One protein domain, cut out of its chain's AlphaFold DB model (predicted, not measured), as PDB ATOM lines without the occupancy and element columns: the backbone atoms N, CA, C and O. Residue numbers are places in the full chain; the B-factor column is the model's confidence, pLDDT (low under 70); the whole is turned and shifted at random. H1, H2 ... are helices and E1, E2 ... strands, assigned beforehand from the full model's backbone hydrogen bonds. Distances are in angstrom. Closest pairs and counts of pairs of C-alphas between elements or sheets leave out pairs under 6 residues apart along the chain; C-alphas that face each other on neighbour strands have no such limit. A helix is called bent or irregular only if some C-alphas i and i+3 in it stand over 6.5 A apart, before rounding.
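This is residues 143 to 233 of the 281 residues of the protein "KR domain-containing protein" of Aspergillus ellipticus CBS 707.79 (UniProt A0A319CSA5). A twisted sheet of four parallel strands is the middle layer of three: H1 and H2 pack side by side on one face, and H3 alone is on the other. E1 and E2 form the core of the sheet, with E3 and E4 at its edges. The printed part has 91 residues, with three named helices and four named strands in the order E1, H1, E2, H2, E3, H3, E4; the sheet runs E3, E2, E1, E4, and the class is mixed, helices and strands. It is compact and rounded, with a radius of gyration of the C-alphas of 12.2 A and spans of 31 by 28 by 20 A.

E1, residues 145 to 150, and E2, residues 171 to 176, are parallel neighbours at 18 degrees, with N 149 and O 173 within hydrogen-bond range at 2.8 A. Together with H1, residues 153 to 166, they make a strand-helix-strand unit, two parallel neighbour strands with a helix between, and its crossover is right-handed. H1 is on the sheet at a height of 9.1 A, over E1 and only just not over E2, on which 2 of its C-alphas fall; it runs along the strands, at 15 degrees to E1 on the local plane. H2, residues 183 to 194, touches H1 on the same face, at a shallow tilt of 11 degrees, the same way; their closest C-alphas, those of Glu 154 and Gly 185, are 4.5 A apart. H2 lies over E3, residues 198 to 203, at a height of 10.2 A over the sheet. E2, H2 and E3 make a second right-handed unit; E3 and E2 are parallel at 15 degrees, with N 174 and O 200 2.8 A apart. H3, residues 209 to 221, is on the opposite face at a height of 7.3 A, over none of the strands, but only just: 2 of its C-alphas fall on E1 and 2 on E4, residues 225 to 231. E4 and E1 are parallel at 22 degrees, with N 148 and O 228 2.9 A apart. E3, H3 and E4 make a split unit, with E2 and E1 between its strands, also right-handed. Every O i to N i+4 pair is within hydrogen-bond range in H2, against 5 of 10 in H1 and 8 of 9 in H3.

E1 begins at C-alpha 145, (172.850, 74.824, 27.133), and is 16.3 A long. H1, 17.5 A, is irregular: C-alphas 153 and 156 are 7.4 A apart. E2 measures 16.2 A, H2 16.5 A, E3 16.9 A and H3 18.4 A. E4, 17.9 A, ends at C-alpha 231, (184.930, 81.545, 16.997).

The two C-alphas farthest apart, those of Asn 166 and Arg 208, are 32.6 A apart. The printed part has no cut; the link from E2 to H2 is short, the other links are tight, and no link is long. The mean pLDDT of the printed part is 90.2, and no printed residue is under 70.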
ATOM      1  N   PRO A 143     172.410  69.611  28.984       86.00
ATOM      2  CA  PRO A 143     171.383  69.519  27.935       86.00
ATOM      3  C   PRO A 143     170.676  70.843  27.648       86.00
ATOM      4  O   PRO A 143     170.396  71.172  26.499       86.00
ATOM      5  N   ASN A 144     170.466  71.662  28.677       91.56
ATOM      6  CA  ASN A 144     169.809  72.962  28.554       91.56
ATOM      7  C   ASN A 144     170.813  74.111  28.326       91.56
ATOM      8  O   ASN A 144     170.801  75.142  29.007       91.56
ATOM      9  N   THR A 145     171.757  73.889  27.410       92.19
ATOM     10  CA  THR A 145     172.850  74.824  27.133       92.19
ATOM     11  C   THR A 145     172.958  75.122  25.647       92.19
ATOM     12  O   THR A 145     172.982  74.216  24.814       92.19
ATOM     13  N   ALA A 146     173.048  76.411  25.334       94.62
ATOM     14  CA  ALA A 146     173.275  76.937  24.004       94.62
ATOM     15  C   ALA A 146     174.763  77.245  23.789       94.62
ATOM     16  O   ALA A 146     175.424  77.864  24.631       94.62
ATOM     17  N   TYR A 147     175.280  76.841  22.632       94.88
ATOM     18  CA  TYR A 147     176.639  77.140  22.190       94.88
ATOM     19  C   TYR A 147     176.598  78.140  21.047       94.88
ATOM     20  O   TYR A 147     175.919  77.930  20.044       94.88
ATOM     21  N   VAL A 148     177.328  79.239  21.207       94.94
ATOM     22  CA  VAL A 148     177.370  80.315  20.219       94.94
ATOM     23  C   VAL A 148     178.542  80.077  19.280       94.94
ATOM     24  O   VAL A 148     179.689  80.077  19.715       94.94
ATOM     25  N   ILE A 149     178.272  79.907  17.991       94.62
ATOM     26  CA  ILE A 149     179.278  79.736  16.948       94.62
ATOM     27  C   ILE A 149     179.356  81.011  16.112       94.62
ATOM     28  O   ILE A 149     178.414  81.378  15.418       94.62
ATOM     29  N   ILE A 150     180.495  81.691  16.158       93.12
ATOM     30  CA  ILE A 150     180.795  82.859  15.332       93.12
ATOM     31  C   ILE A 150     181.532  82.375  14.087       93.12
ATOM     32  O   ILE A 150     182.697  81.989  14.182       93.12
ATOM     33  N   GLY A 151     180.871  82.387  12.933       90.44
ATOM     34  CA  GLY A 151     181.449  81.879  11.691       90.44
ATOM     35  C   GLY A 151     180.416  81.364  10.697       90.44
ATOM     36  O   GLY A 151     179.212  81.556  10.867       90.44
ATOM     37  N   LYS A 152     180.917  80.711   9.647       90.62
ATOM     38  CA  LYS A 152     180.097  80.052   8.630       90.62
ATOM     39  C   LYS A 152     179.722  78.631   9.075       90.62
ATOM     40  O   LYS A 152     180.601  77.941   9.596       90.62
ATOM     41  N   PRO A 153     178.476  78.172   8.865       91.12
ATOM     42  CA  PRO A 153     178.070  76.807   9.206       91.12
ATOM     43  C   PRO A 153     178.893  75.713   8.508       91.12
ATOM     44  O   PRO A 153     179.263  74.731   9.143       91.12
ATOM     45  N   GLU A 154     179.250  75.908   7.240       89.81
ATOM     46  CA  GLU A 154     180.054  74.976   6.437       89.81
ATOM     47  C   GLU A 154     181.512  74.830   6.919       89.81
ATOM     48  O   GLU A 154     182.186  73.860   6.579       89.81
ATOM     49  N   GLY A 155     182.002  75.765   7.741       85.88
ATOM     50  CA  GLY A 155     183.382  75.805   8.227       85.88
ATOM     51  C   GLY A 155     183.672  74.789   9.333       85.88
ATOM     52  O   GLY A 155     183.309  73.619   9.261       85.88
ATOM     53  N   ILE A 156     184.327  75.225  10.413       83.50
ATOM     54  CA  ILE A 156     184.639  74.324  11.540       83.50
ATOM     55  C   ILE A 156     183.377  73.755  12.200       83.50
ATOM     56  O   ILE A 156     183.405  72.691  12.822       83.50
ATOM     57  N   ALA A 157     182.264  74.472  12.068       85.50
ATOM     58  CA  ALA A 157     181.018  74.123  12.711       85.50
ATOM     59  C   ALA A 157     180.414  72.826  12.163       85.50
ATOM     60  O   ALA A 157     179.873  72.062  12.958       85.50
ATOM     61  N   SER A 158     180.585  72.530  10.869       89.06
ATOM     62  CA  SER A 158     180.131  71.276  10.250       89.06
ATOM     63  C   SER A 158     180.748  70.041  10.912       89.06
ATOM     64  O   SER A 158     180.098  69.008  11.037       89.06
ATOM     65  N   ARG A 159     181.985  70.161  11.409       89.38
ATOM     66  CA  ARG A 159     182.704  69.071  12.083       89.38
ATOM     67  C   ARG A 159     182.504  69.066  13.591       89.38
ATOM     68  O   ARG A 159     182.401  68.006  14.195       89.38
ATOM     69  N   LEU A 160     182.476  70.247  14.205       91.12
ATOM     70  CA  LEU A 160     182.447  70.374  15.659       91.12
ATOM     71  C   LEU A 160     181.037  70.230  16.242       91.12
ATOM     72  O   LEU A 160     180.878  69.656  17.316       91.12
ATOM     73  N   CYS A 161     180.012  70.752  15.563       94.50
ATOM     74  CA  CYS A 161     178.651  70.752  16.097       94.50
ATOM     75  C   CYS A 161     178.097  69.340  16.333       94.50
ATOM     76  O   CYS A 161     177.552  69.132  17.414       94.50
ATOM     77  N   PRO A 162     178.293  68.345  15.442       94.06
ATOM     78  CA  PRO A 162     177.890  66.968  15.731       94.06
ATOM     79  C   PRO A 162     178.507  66.425  17.027       94.06
ATOM     80  O   PRO A 162     177.826  65.777  17.817       94.06
ATOM     81  N   SER A 163     179.775  66.745  17.307       93.25
ATOM     82  CA  SER A 163     180.421  66.359  18.567       93.25
ATOM     83  C   SER A 163     179.807  67.064  19.776       93.25
ATOM     84  O   SER A 163     179.580  66.419  20.792       93.25
ATOM     85  N   ILE A 164     179.483  68.359  19.667       93.69
ATOM     86  CA  ILE A 164     178.799  69.110  20.735       93.69
ATOM     87  C   ILE A 164     177.445  68.474  21.062       93.69
ATOM     88  O   ILE A 164     177.123  68.316  22.238       93.69
ATOM     89  N   LEU A 165     176.677  68.079  20.043       93.50
ATOM     90  CA  LEU A 165     175.401  67.385  20.232       93.50
ATOM     91  C   LEU A 165     175.603  66.019  20.894       93.50
ATOM     92  O   LEU A 165     174.932  65.713  21.875       93.50
ATOM     93  N   ASN A 166     176.594  65.244  20.446       92.62
ATOM     94  CA  ASN A 166     176.939  63.952  21.050       92.62
ATOM     95  C   ASN A 166     177.408  64.074  22.506       92.62
ATOM     96  O   ASN A 166     177.234  63.146  23.296       92.62
ATOM     97  N   TRP A 167     178.000  65.208  22.882       93.62
ATOM     98  CA  TRP A 167     178.346  65.500  24.270       93.62
ATOM     99  C   TRP A 167     177.149  65.984  25.096       93.62
ATOM    100  O   TRP A 167     177.302  66.168  26.296       93.62
ATOM    101  N   GLY A 168     175.968  66.169  24.502       92.31
ATOM    102  CA  GLY A 168     174.750  66.590  25.194       92.31
ATOM    103  C   GLY A 168     174.445  68.084  25.092       92.31
ATOM    104  O   GLY A 168     173.674  68.593  25.892       92.31
ATOM    105  N   GLY A 169     175.040  68.828  24.155       90.81
ATOM    106  CA  GLY A 169     174.610  70.200  23.870       90.81
ATOM    107  C   GLY A 169     173.243  70.219  23.175       90.81
ATOM    108  O   GLY A 169     173.038  69.474  22.224       90.81
ATOM    109  N   GLY A 170     172.311  71.067  23.626       87.38
ATOM    110  CA  GLY A 170     170.939  71.082  23.091       87.38
ATOM    111  C   GLY A 170     170.655  72.167  22.046       87.38
ATOM    112  O   GLY A 170     169.798  71.984  21.179       87.38
ATOM    113  N   ALA A 171     171.370  73.296  22.091       95.81
ATOM    114  CA  ALA A 171     171.138  74.409  21.172       95.81
ATOM    115  C   ALA A 171     172.424  74.969  20.559       95.81
ATOM    116  O   ALA A 171     173.464  75.076  21.213       95.81
ATOM    117  N   LEU A 172     172.323  75.378  19.295       95.94
ATOM    118  CA  LEU A 172     173.417  75.925  18.500       95.94
ATOM    119  C   LEU A 172     172.993  77.276  17.915       95.94
ATOM    120  O   LEU A 172     172.019  77.376  17.165       95.94
ATOM    121  N   VAL A 173     173.736  78.326  18.260       95.75
ATOM    122  CA  VAL A 173     173.453  79.708  17.860       95.75
ATOM    123  C   VAL A 173     174.547  80.196  16.932       95.75
ATOM    124  O   VAL A 173     175.654  80.494  17.367       95.75
ATOM    125  N   PHE A 174     174.242  80.315  15.649       95.19
ATOM    126  CA  PHE A 174     175.189  80.785  14.651       95.19
ATOM    127  C   PHE A 174     175.118  82.302  14.513       95.19
ATOM    128  O   PHE A 174     174.059  82.864  14.250       95.19
ATOM    129  N   LEU A 175     176.260  82.970  14.655       94.12
ATOM    130  CA  LEU A 175     176.435  84.394  14.401       94.12
ATOM    131  C   LEU A 175     177.285  84.558  13.142       94.12
ATOM    132  O   LEU A 175     178.508  84.392  13.177       94.12
ATOM    133  N   SER A 176     176.637  84.900  12.030       90.31
ATOM    134  CA  SER A 176     177.305  85.107  10.744       90.31
ATOM    135  C   SER A 176     177.350  86.586  10.366       90.31
ATOM    136  O   SER A 176     176.466  87.385  10.690       90.31
ATOM    137  N   LYS A 177     178.410  86.969   9.651       85.69
ATOM    138  CA  LYS A 177     178.497  88.281   8.997       85.69
ATOM    139  C   LYS A 177     177.697  88.309   7.690       85.69
ATOM    140  O   LYS A 177     177.272  89.376   7.259       85.69
ATOM    141  N   GLU A 178     177.519  87.157   7.053       85.00
ATOM    142  CA  GLU A 178     176.854  87.042   5.758       85.00
ATOM    143  C   GLU A 178     175.338  87.076   5.945       85.00
ATOM    144  O   GLU A 178     174.815  86.497   6.893       85.00
ATOM    145  N   ARG A 179     174.630  87.788   5.061       83.12
ATOM    146  CA  ARG A 179     173.159  87.871   5.111       83.12
ATOM    147  C   ARG A 179     172.491  86.568   4.686       83.12
ATOM    148  O   ARG A 179     171.436  86.244   5.213       83.12
ATOM    149  N   ASN A 180     173.125  85.852   3.764       85.19
ATOM    150  CA  ASN A 180     172.613  84.617   3.196       85.19
ATOM    151  C   ASN A 180     173.588  83.494   3.524       85.19
ATOM    152  O   ASN A 180     174.793  83.645   3.322       85.19
ATOM    153  N   THR A 181     173.056  82.381   4.012       89.19
ATOM    154  CA  THR A 181     173.821  81.146   4.171       89.19
ATOM    155  C   THR A 181     174.049  80.523   2.795       89.19
ATOM    156  O   THR A 181     173.156  80.548   1.948       89.19
ATOM    157  N   SER A 182     175.237  79.971   2.556       91.06
ATOM    158  CA  SER A 182     175.519  79.208   1.336       91.06
ATOM    159  C   SER A 182     174.629  77.950   1.245       91.06
ATOM    160  O   SER A 182     174.075  77.512   2.262       91.06
ATOM    161  N   PRO A 183     174.472  77.333   0.058       93.50
ATOM    162  CA  PRO A 183     173.753  76.063  -0.069       93.50
ATOM    163  C   PRO A 183     174.344  74.967   0.831       93.50
ATOM    164  O   PRO A 183     173.607  74.290   1.543       93.50
ATOM    165  N   GLU A 184     175.675  74.867   0.878       92.62
ATOM    166  CA  GLU A 184     176.402  73.941   1.755       92.62
ATOM    167  C   GLU A 184     176.136  74.240   3.236       92.62
ATOM    168  O   GLU A 184     175.776  73.347   3.999       92.62
ATOM    169  N   GLY A 185     176.221  75.509   3.645       92.94
ATOM    170  CA  GLY A 185     175.908  75.897   5.016       92.94
ATOM    171  C   GLY A 185     174.451  75.603   5.387       92.94
ATOM    172  O   GLY A 185     174.168  75.209   6.513       92.94
ATOM    173  N   THR A 186     173.518  75.741   4.443       94.94
ATOM    174  CA  THR A 186     172.099  75.419   4.653       94.94
ATOM    175  C   THR A 186     171.898  73.923   4.865       94.94
ATOM    176  O   THR A 186     171.162  73.544   5.776       94.94
ATOM    177  N   GLN A 187     172.596  73.089   4.090       96.06
ATOM    178  CA  GLN A 187     172.602  71.641   4.283       96.06
ATOM    179  C   GLN A 187     173.093  71.281   5.689       96.06
ATOM    180  O   GLN A 187     172.376  70.612   6.427       96.06
ATOM    181  N   VAL A 188     174.237  71.830   6.114       95.25
ATOM    182  CA  VAL A 188     174.789  71.590   7.459       95.25
ATOM    183  C   VAL A 188     173.799  71.985   8.558       95.25
ATOM    184  O   VAL A 188     173.608  71.248   9.524       95.25
ATOM    185  N   LEU A 189     173.141  73.140   8.434       96.19
ATOM    186  CA  LEU A 189     172.146  73.573   9.419       96.19
ATOM    187  C   LEU A 189     170.943  72.625   9.479       96.19
ATOM    188  O   LEU A 189     170.415  72.389  10.564       96.19
ATOM    189  N   ASN A 190     170.501  72.100   8.336       96.81
ATOM    190  CA  ASN A 190     169.401  71.140   8.276       96.81
ATOM    191  C   ASN A 190     169.797  69.798   8.891       96.81
ATOM    192  O   ASN A 190     169.039  69.272   9.698       96.81
ATOM    193  N   ASP A 191     170.998  69.301   8.606       96.44
ATOM    194  CA  ASP A 191     171.511  68.060   9.193       96.44
ATOM    195  C   ASP A 191     171.574  68.156  10.726       96.44
ATOM    196  O   ASP A 191     171.147  67.244  11.432       96.44
ATOM    197  N   LEU A 192     172.011  69.302  11.261       95.94
ATOM    198  CA  LEU A 192     172.032  69.549  12.707       95.94
ATOM    199  C   LEU A 192     170.625  69.597  13.321       95.94
ATOM    200  O   LEU A 192     170.420  69.074  14.415       95.94
ATOM    201  N   ARG A 193     169.646  70.197  12.632       96.44
ATOM    202  CA  ARG A 193     168.241  70.187  13.083       96.44
ATOM    203  C   ARG A 193     167.659  68.778  13.064       96.44
ATOM    204  O   ARG A 193     166.999  68.389  14.022       96.44
ATOM    205  N   ASN A 194     167.944  68.010  12.015       96.31
ATOM    206  CA  ASN A 194     167.510  66.620  11.883       96.31
ATOM    207  C   ASN A 194     168.132  65.727  12.967       96.31
ATOM    208  O   ASN A 194     167.491  64.791  13.432       96.31
ATOM    209  N   ALA A 195     169.339  66.061  13.433       94.56
ATOM    210  CA  ALA A 195     169.979  65.433  14.588       94.56
ATOM    211  C   ALA A 195     169.381  65.860  15.950       94.56
ATOM    212  O   ALA A 195     169.888  65.454  16.994       94.56
ATOM    213  N   GLY A 196     168.321  66.677  15.963       93.69
ATOM    214  CA  GLY A 196     167.600  67.090  17.170       93.69
ATOM    215  C   GLY A 196     168.087  68.394  17.806       93.69
ATOM    216  O   GLY A 196     167.616  68.759  18.883       93.69
ATOM    217  N   ALA A 197     169.009  69.126  17.174       94.50
ATOM    218  CA  ALA A 197     169.498  70.389  17.720       94.50
ATOM    219  C   ALA A 197     168.520  71.549  17.496       94.50
ATOM    220  O   ALA A 197     168.017  71.761  16.388       94.50
ATOM    221  N   LYS A 198     168.355  72.416  18.505       95.62
ATOM    222  CA  LYS A 198     167.729  73.733  18.307       95.62
ATOM    223  C   LYS A 198     168.739  74.673  17.646       95.62
ATOM    224  O   LYS A 198     169.618  75.219  18.311       95.62
ATOM    225  N   VAL A 199     168.619  74.864  16.333       95.88
ATOM    226  CA  VAL A 199     169.553  75.678  15.536       95.88
ATOM    227  C   VAL A 199     168.934  77.016  15.146       95.88
ATOM    228  O   VAL A 199     167.914  77.042  14.455       95.88
ATOM    229  N   GLN A 200     169.595  78.122  15.499       95.19
ATOM    230  CA  GLN A 200     169.255  79.460  15.001       95.19
ATOM    231  C   GLN A 200     170.454  80.142  14.360       95.19
ATOM    232  O   GLN A 200     171.592  79.960  14.790       95.19
ATOM    233  N   VAL A 201     170.179  80.974  13.358       94.38
ATOM    234  CA  VAL A 201     171.188  81.767  12.659       94.38
ATOM    235  C   VAL A 201     170.814  83.234  12.752       94.38
ATOM    236  O   VAL A 201     169.722  83.634  12.358       94.38
ATOM    237  N   TYR A 202     171.747  84.044  13.234       93.31
ATOM    238  CA  TYR A 202     171.619  85.487  13.276       93.31
ATOM    239  C   TYR A 202     172.684  86.129  12.396       93.31
ATOM    240  O   TYR A 202     173.879  85.837  12.500       93.31
ATOM    241  N   THR A 203     172.238  87.032  11.532       90.69
ATOM    242  CA  THR A 203     173.089  87.753  10.589       90.69
ATOM    243  C   THR A 203     173.234  89.209  11.015       90.69
ATOM    244  O   THR A 203     172.329  89.795  11.614       90.69
ATOM    245  N   ASP A 204     174.390  89.816  10.732       83.75
ATOM    246  CA  ASP A 204     174.651  91.236  11.029       83.75
ATOM    247  C   ASP A 204     174.482  91.607  12.528       83.75
ATOM    248  O   ASP A 204     174.088  92.717  12.894       83.75
ATOM    249  N   CYS A 205     174.764  90.665  13.433       83.44
ATOM    250  CA  CYS A 205     174.728  90.909  14.883       83.44
ATOM    251  C   CYS A 205     176.082  91.337  15.449       83.44
ATOM    252  O   CYS A 205     176.138  92.019  16.466       83.44
ATOM    253  N   LEU A 206     177.176  90.992  14.770       81.50
ATOM    254  CA  LEU A 206     178.536  91.318  15.209       81.50
ATOM    255  C   LEU A 206     178.933  92.772  14.906       81.50
ATOM    256  O   LEU A 206     179.940  93.253  15.414       81.50
ATOM    257  N   SER A 207     178.162  93.471  14.071       81.12
ATOM    258  CA  SER A 207     178.401  94.873  13.711       81.12
ATOM    259  C   SER A 207     177.929  95.854  14.790       81.12
ATOM    260  O   SER A 207     178.405  96.987  14.830       81.12
ATOM    261  N   ARG A 208     177.002  95.436  15.668       83.81
ATOM    262  CA  ARG A 208     176.359  96.285  16.681       83.81
ATOM    263  C   ARG A 208     176.273  95.567  18.026       83.81
ATOM    264  O   ARG A 208     175.555  94.580  18.158       83.81
ATOM    265  N   ALA A 209     176.950  96.111  19.038       82.25
ATOM    266  CA  ALA A 209     176.976  95.545  20.391       82.25
ATOM    267  C   ALA A 209     175.576  95.393  21.008       82.25
ATOM    268  O   ALA A 209     175.285  94.353  21.592       82.25
ATOM    269  N   SER A 210     174.692  96.376  20.811       84.94
ATOM    270  CA  SER A 210     173.302  96.311  21.281       84.94
ATOM    271  C   SER A 210     172.560  95.109  20.701       84.94
ATOM    272  O   SER A 210     171.940  94.351  21.438       84.94
ATOM    273  N   ARG A 211     172.698  94.871  19.394       86.00
ATOM    274  CA  ARG A 211     172.039  93.758  18.705       86.00
ATOM    275  C   ARG A 211     172.568  92.404  19.168       86.00
ATOM    276  O   ARG A 211     171.772  91.497  19.384       86.00
ATOM    277  N   LEU A 212     173.885  92.266  19.352       87.88
ATOM    278  CA  LEU A 212     174.445  91.049  19.943       87.88
ATOM    279  C   LEU A 212     173.913  90.830  21.365       87.88
ATOM    280  O   LEU A 212     173.518  89.715  21.692       87.88
ATOM    281  N   SER A 213     173.880  91.882  22.188       85.88
ATOM    282  CA  SER A 213     173.360  91.801  23.554       85.88
ATOM    283  C   SER A 213     171.916  91.306  23.571       85.88
ATOM    284  O   SER A 213     171.609  90.401  24.337       85.88
ATOM    285  N   THR A 214     171.058  91.835  22.692       88.25
ATOM    286  CA  THR A 214     169.664  91.389  22.555       88.25
ATOM    287  C   THR A 214     169.571  89.920  22.150       88.25
ATOM    288  O   THR A 214     168.803  89.166  22.739       88.25
ATOM    289  N   VAL A 215     170.367  89.483  21.169       88.00
ATOM    290  CA  VAL A 215     170.379  88.073  20.753       88.00
ATOM    291  C   VAL A 215     170.787  87.178  21.918       88.00
ATOM    292  O   VAL A 215     170.085  86.221  22.215       88.00
ATOM    293  N   LEU A 216     171.873  87.500  22.620       87.56
ATOM    294  CA  LEU A 216     172.332  86.690  23.750       87.56
ATOM    295  C   LEU A 216     171.338  86.698  24.922       87.56
ATOM    296  O   LEU A 216     171.182  85.670  25.580       87.56
ATOM    297  N   SER A 217     170.635  87.810  25.168       85.31
ATOM    298  CA  SER A 217     169.617  87.873  26.220       85.31
ATOM    299  C   SER A 217     168.385  87.025  25.909       85.31
ATOM    300  O   SER A 217     167.862  86.414  26.833       85.31
ATOM    301  N   LEU A 218     167.966  86.929  24.637       87.75
ATOM    302  CA  LEU A 218     166.817  86.103  24.228       87.75
ATOM    303  C   LEU A 218     167.013  84.625  24.589       87.75
ATOM    304  O   LEU A 218     166.104  83.956  25.069       87.75
ATOM    305  N   TRP A 219     168.230  84.113  24.418       86.31
ATOM    306  CA  TRP A 219     168.528  82.729  24.783       86.31
ATOM    307  C   TRP A 219     168.481  82.509  26.289       86.31
ATOM    308  O   TRP A 219     167.955  81.499  26.744       86.31
ATOM    309  N   ASN A 220     168.950  83.489  27.057       81.75
ATOM    310  CA  ASN A 220     168.888  83.425  28.509       81.75
ATOM    311  C   ASN A 220     167.439  83.471  29.032       81.75
ATOM    312  O   ASN A 220     167.143  82.838  30.042       81.75
ATOM    313  N   THR A 221     166.534  84.190  28.355       73.44
ATOM    314  CA  THR A 221     165.104  84.240  28.714       73.44
ATOM    315  C   THR A 221     164.341  82.984  28.312       73.44
ATOM    316  O   THR A 221     163.461  82.559  29.051       73.44
ATOM    317  N   ASP A 222     164.728  82.326  27.217       82.25
ATOM    318  CA  ASP A 222     164.135  81.059  26.755       82.25
ATOM    319  C   ASP A 222     164.526  79.847  27.631       82.25
ATOM    320  O   ASP A 222     164.330  78.694  27.241       82.25
ATOM    321  N   GLY A 223     165.140  80.090  28.791       85.75
ATOM    322  CA  GLY A 223     165.625  79.063  29.707       85.75
ATOM    323  C   GLY A 223     166.968  78.452  29.311       85.75
ATOM    324  O   GLY A 223     167.466  77.606  30.048       85.75
ATOM    325  N   TRP A 224     167.587  78.880  28.207       91.06
ATOM    326  CA  TRP A 224     168.865  78.338  27.750       91.06
ATOM    327  C   TRP A 224     170.038  79.074  28.379       91.06
ATOM    328  O   TRP A 224     170.175  80.294  28.289       91.06
ATOM    329  N   ARG A 225     170.980  78.322  28.940       90.12
ATOM    330  CA  ARG A 225     172.238  78.903  29.404       90.12
ATOM    331  C   ARG A 225     173.247  78.982  28.264       90.12
ATOM    332  O   ARG A 225     173.449  77.996  27.569       90.12
ATOM    333  N   ILE A 226     173.970  80.092  28.111       90.62
ATOM    334  CA  ILE A 226     175.134  80.117  27.209       90.62
ATOM    335  C   ILE A 226     176.293  79.336  27.848       90.62
ATOM    336  O   ILE A 226     176.811  79.742  28.890       90.62
ATOM    337  N   GLY A 227     176.689  78.218  27.239       89.00
ATOM    338  CA  GLY A 227     177.757  77.341  27.749       89.00
ATOM    339  C   GLY A 227     179.136  77.643  27.196       89.00
ATOM    340  O   GLY A 227     180.142  77.380  27.850       89.00
ATOM    341  N   GLY A 228     179.191  78.211  25.995       90.88
ATOM    342  CA  GLY A 228     180.449  78.509  25.334       90.88
ATOM    343  C   GLY A 228     180.265  79.339  24.075       90.88
ATOM    344  O   GLY A 228     179.197  79.348  23.459       90.88
ATOM    345  N   ILE A 229     181.339  80.033  23.704       91.31
ATOM    346  CA  ILE A 229     181.443  80.793  22.460       91.31
ATOM    347  C   ILE A 229     182.617  80.225  21.668       91.31
ATOM    348  O   ILE A 229     183.755  80.230  22.138       91.31
ATOM    349  N   ILE A 230     182.340  79.758  20.457       90.50
ATOM    350  CA  ILE A 230     183.302  79.186  19.522       90.50
ATOM    351  C   ILE A 230     183.448  80.168  18.368       90.50
ATOM    352  O   ILE A 230     182.463  80.549  17.746       90.50
ATOM    353  N   HIS A 231     184.672  80.592  18.072       88.94
ATOM    354  CA  HIS A 231     184.930  81.545  16.997       88.94
ATOM    355  C   HIS A 231     185.738  80.891  15.879       88.94
ATOM    356  O   HIS A 231     186.945  80.681  16.026       88.94
ATOM    357  N   ASP A 232     185.103  80.656  14.735       85.12
ATOM    358  CA  ASP A 232     185.773  80.179  13.533       85.12
ATOM    359  C   ASP A 232     186.614  81.309  12.922       85.12
ATOM    360  O   ASP A 232     186.121  82.387  12.589       85.12
ATOM    361  N   ARG A 233     187.930  81.099  12.836       78.88
ATOM    362  CA  ARG A 233     188.871  82.018  12.167       78.88
ATOM    363  C   ARG A 233     189.426  81.439  10.876       78.88
ATOM    364  O   ARG A 233     190.395  81.986  10.344       78.88
TER     365      ARG A 233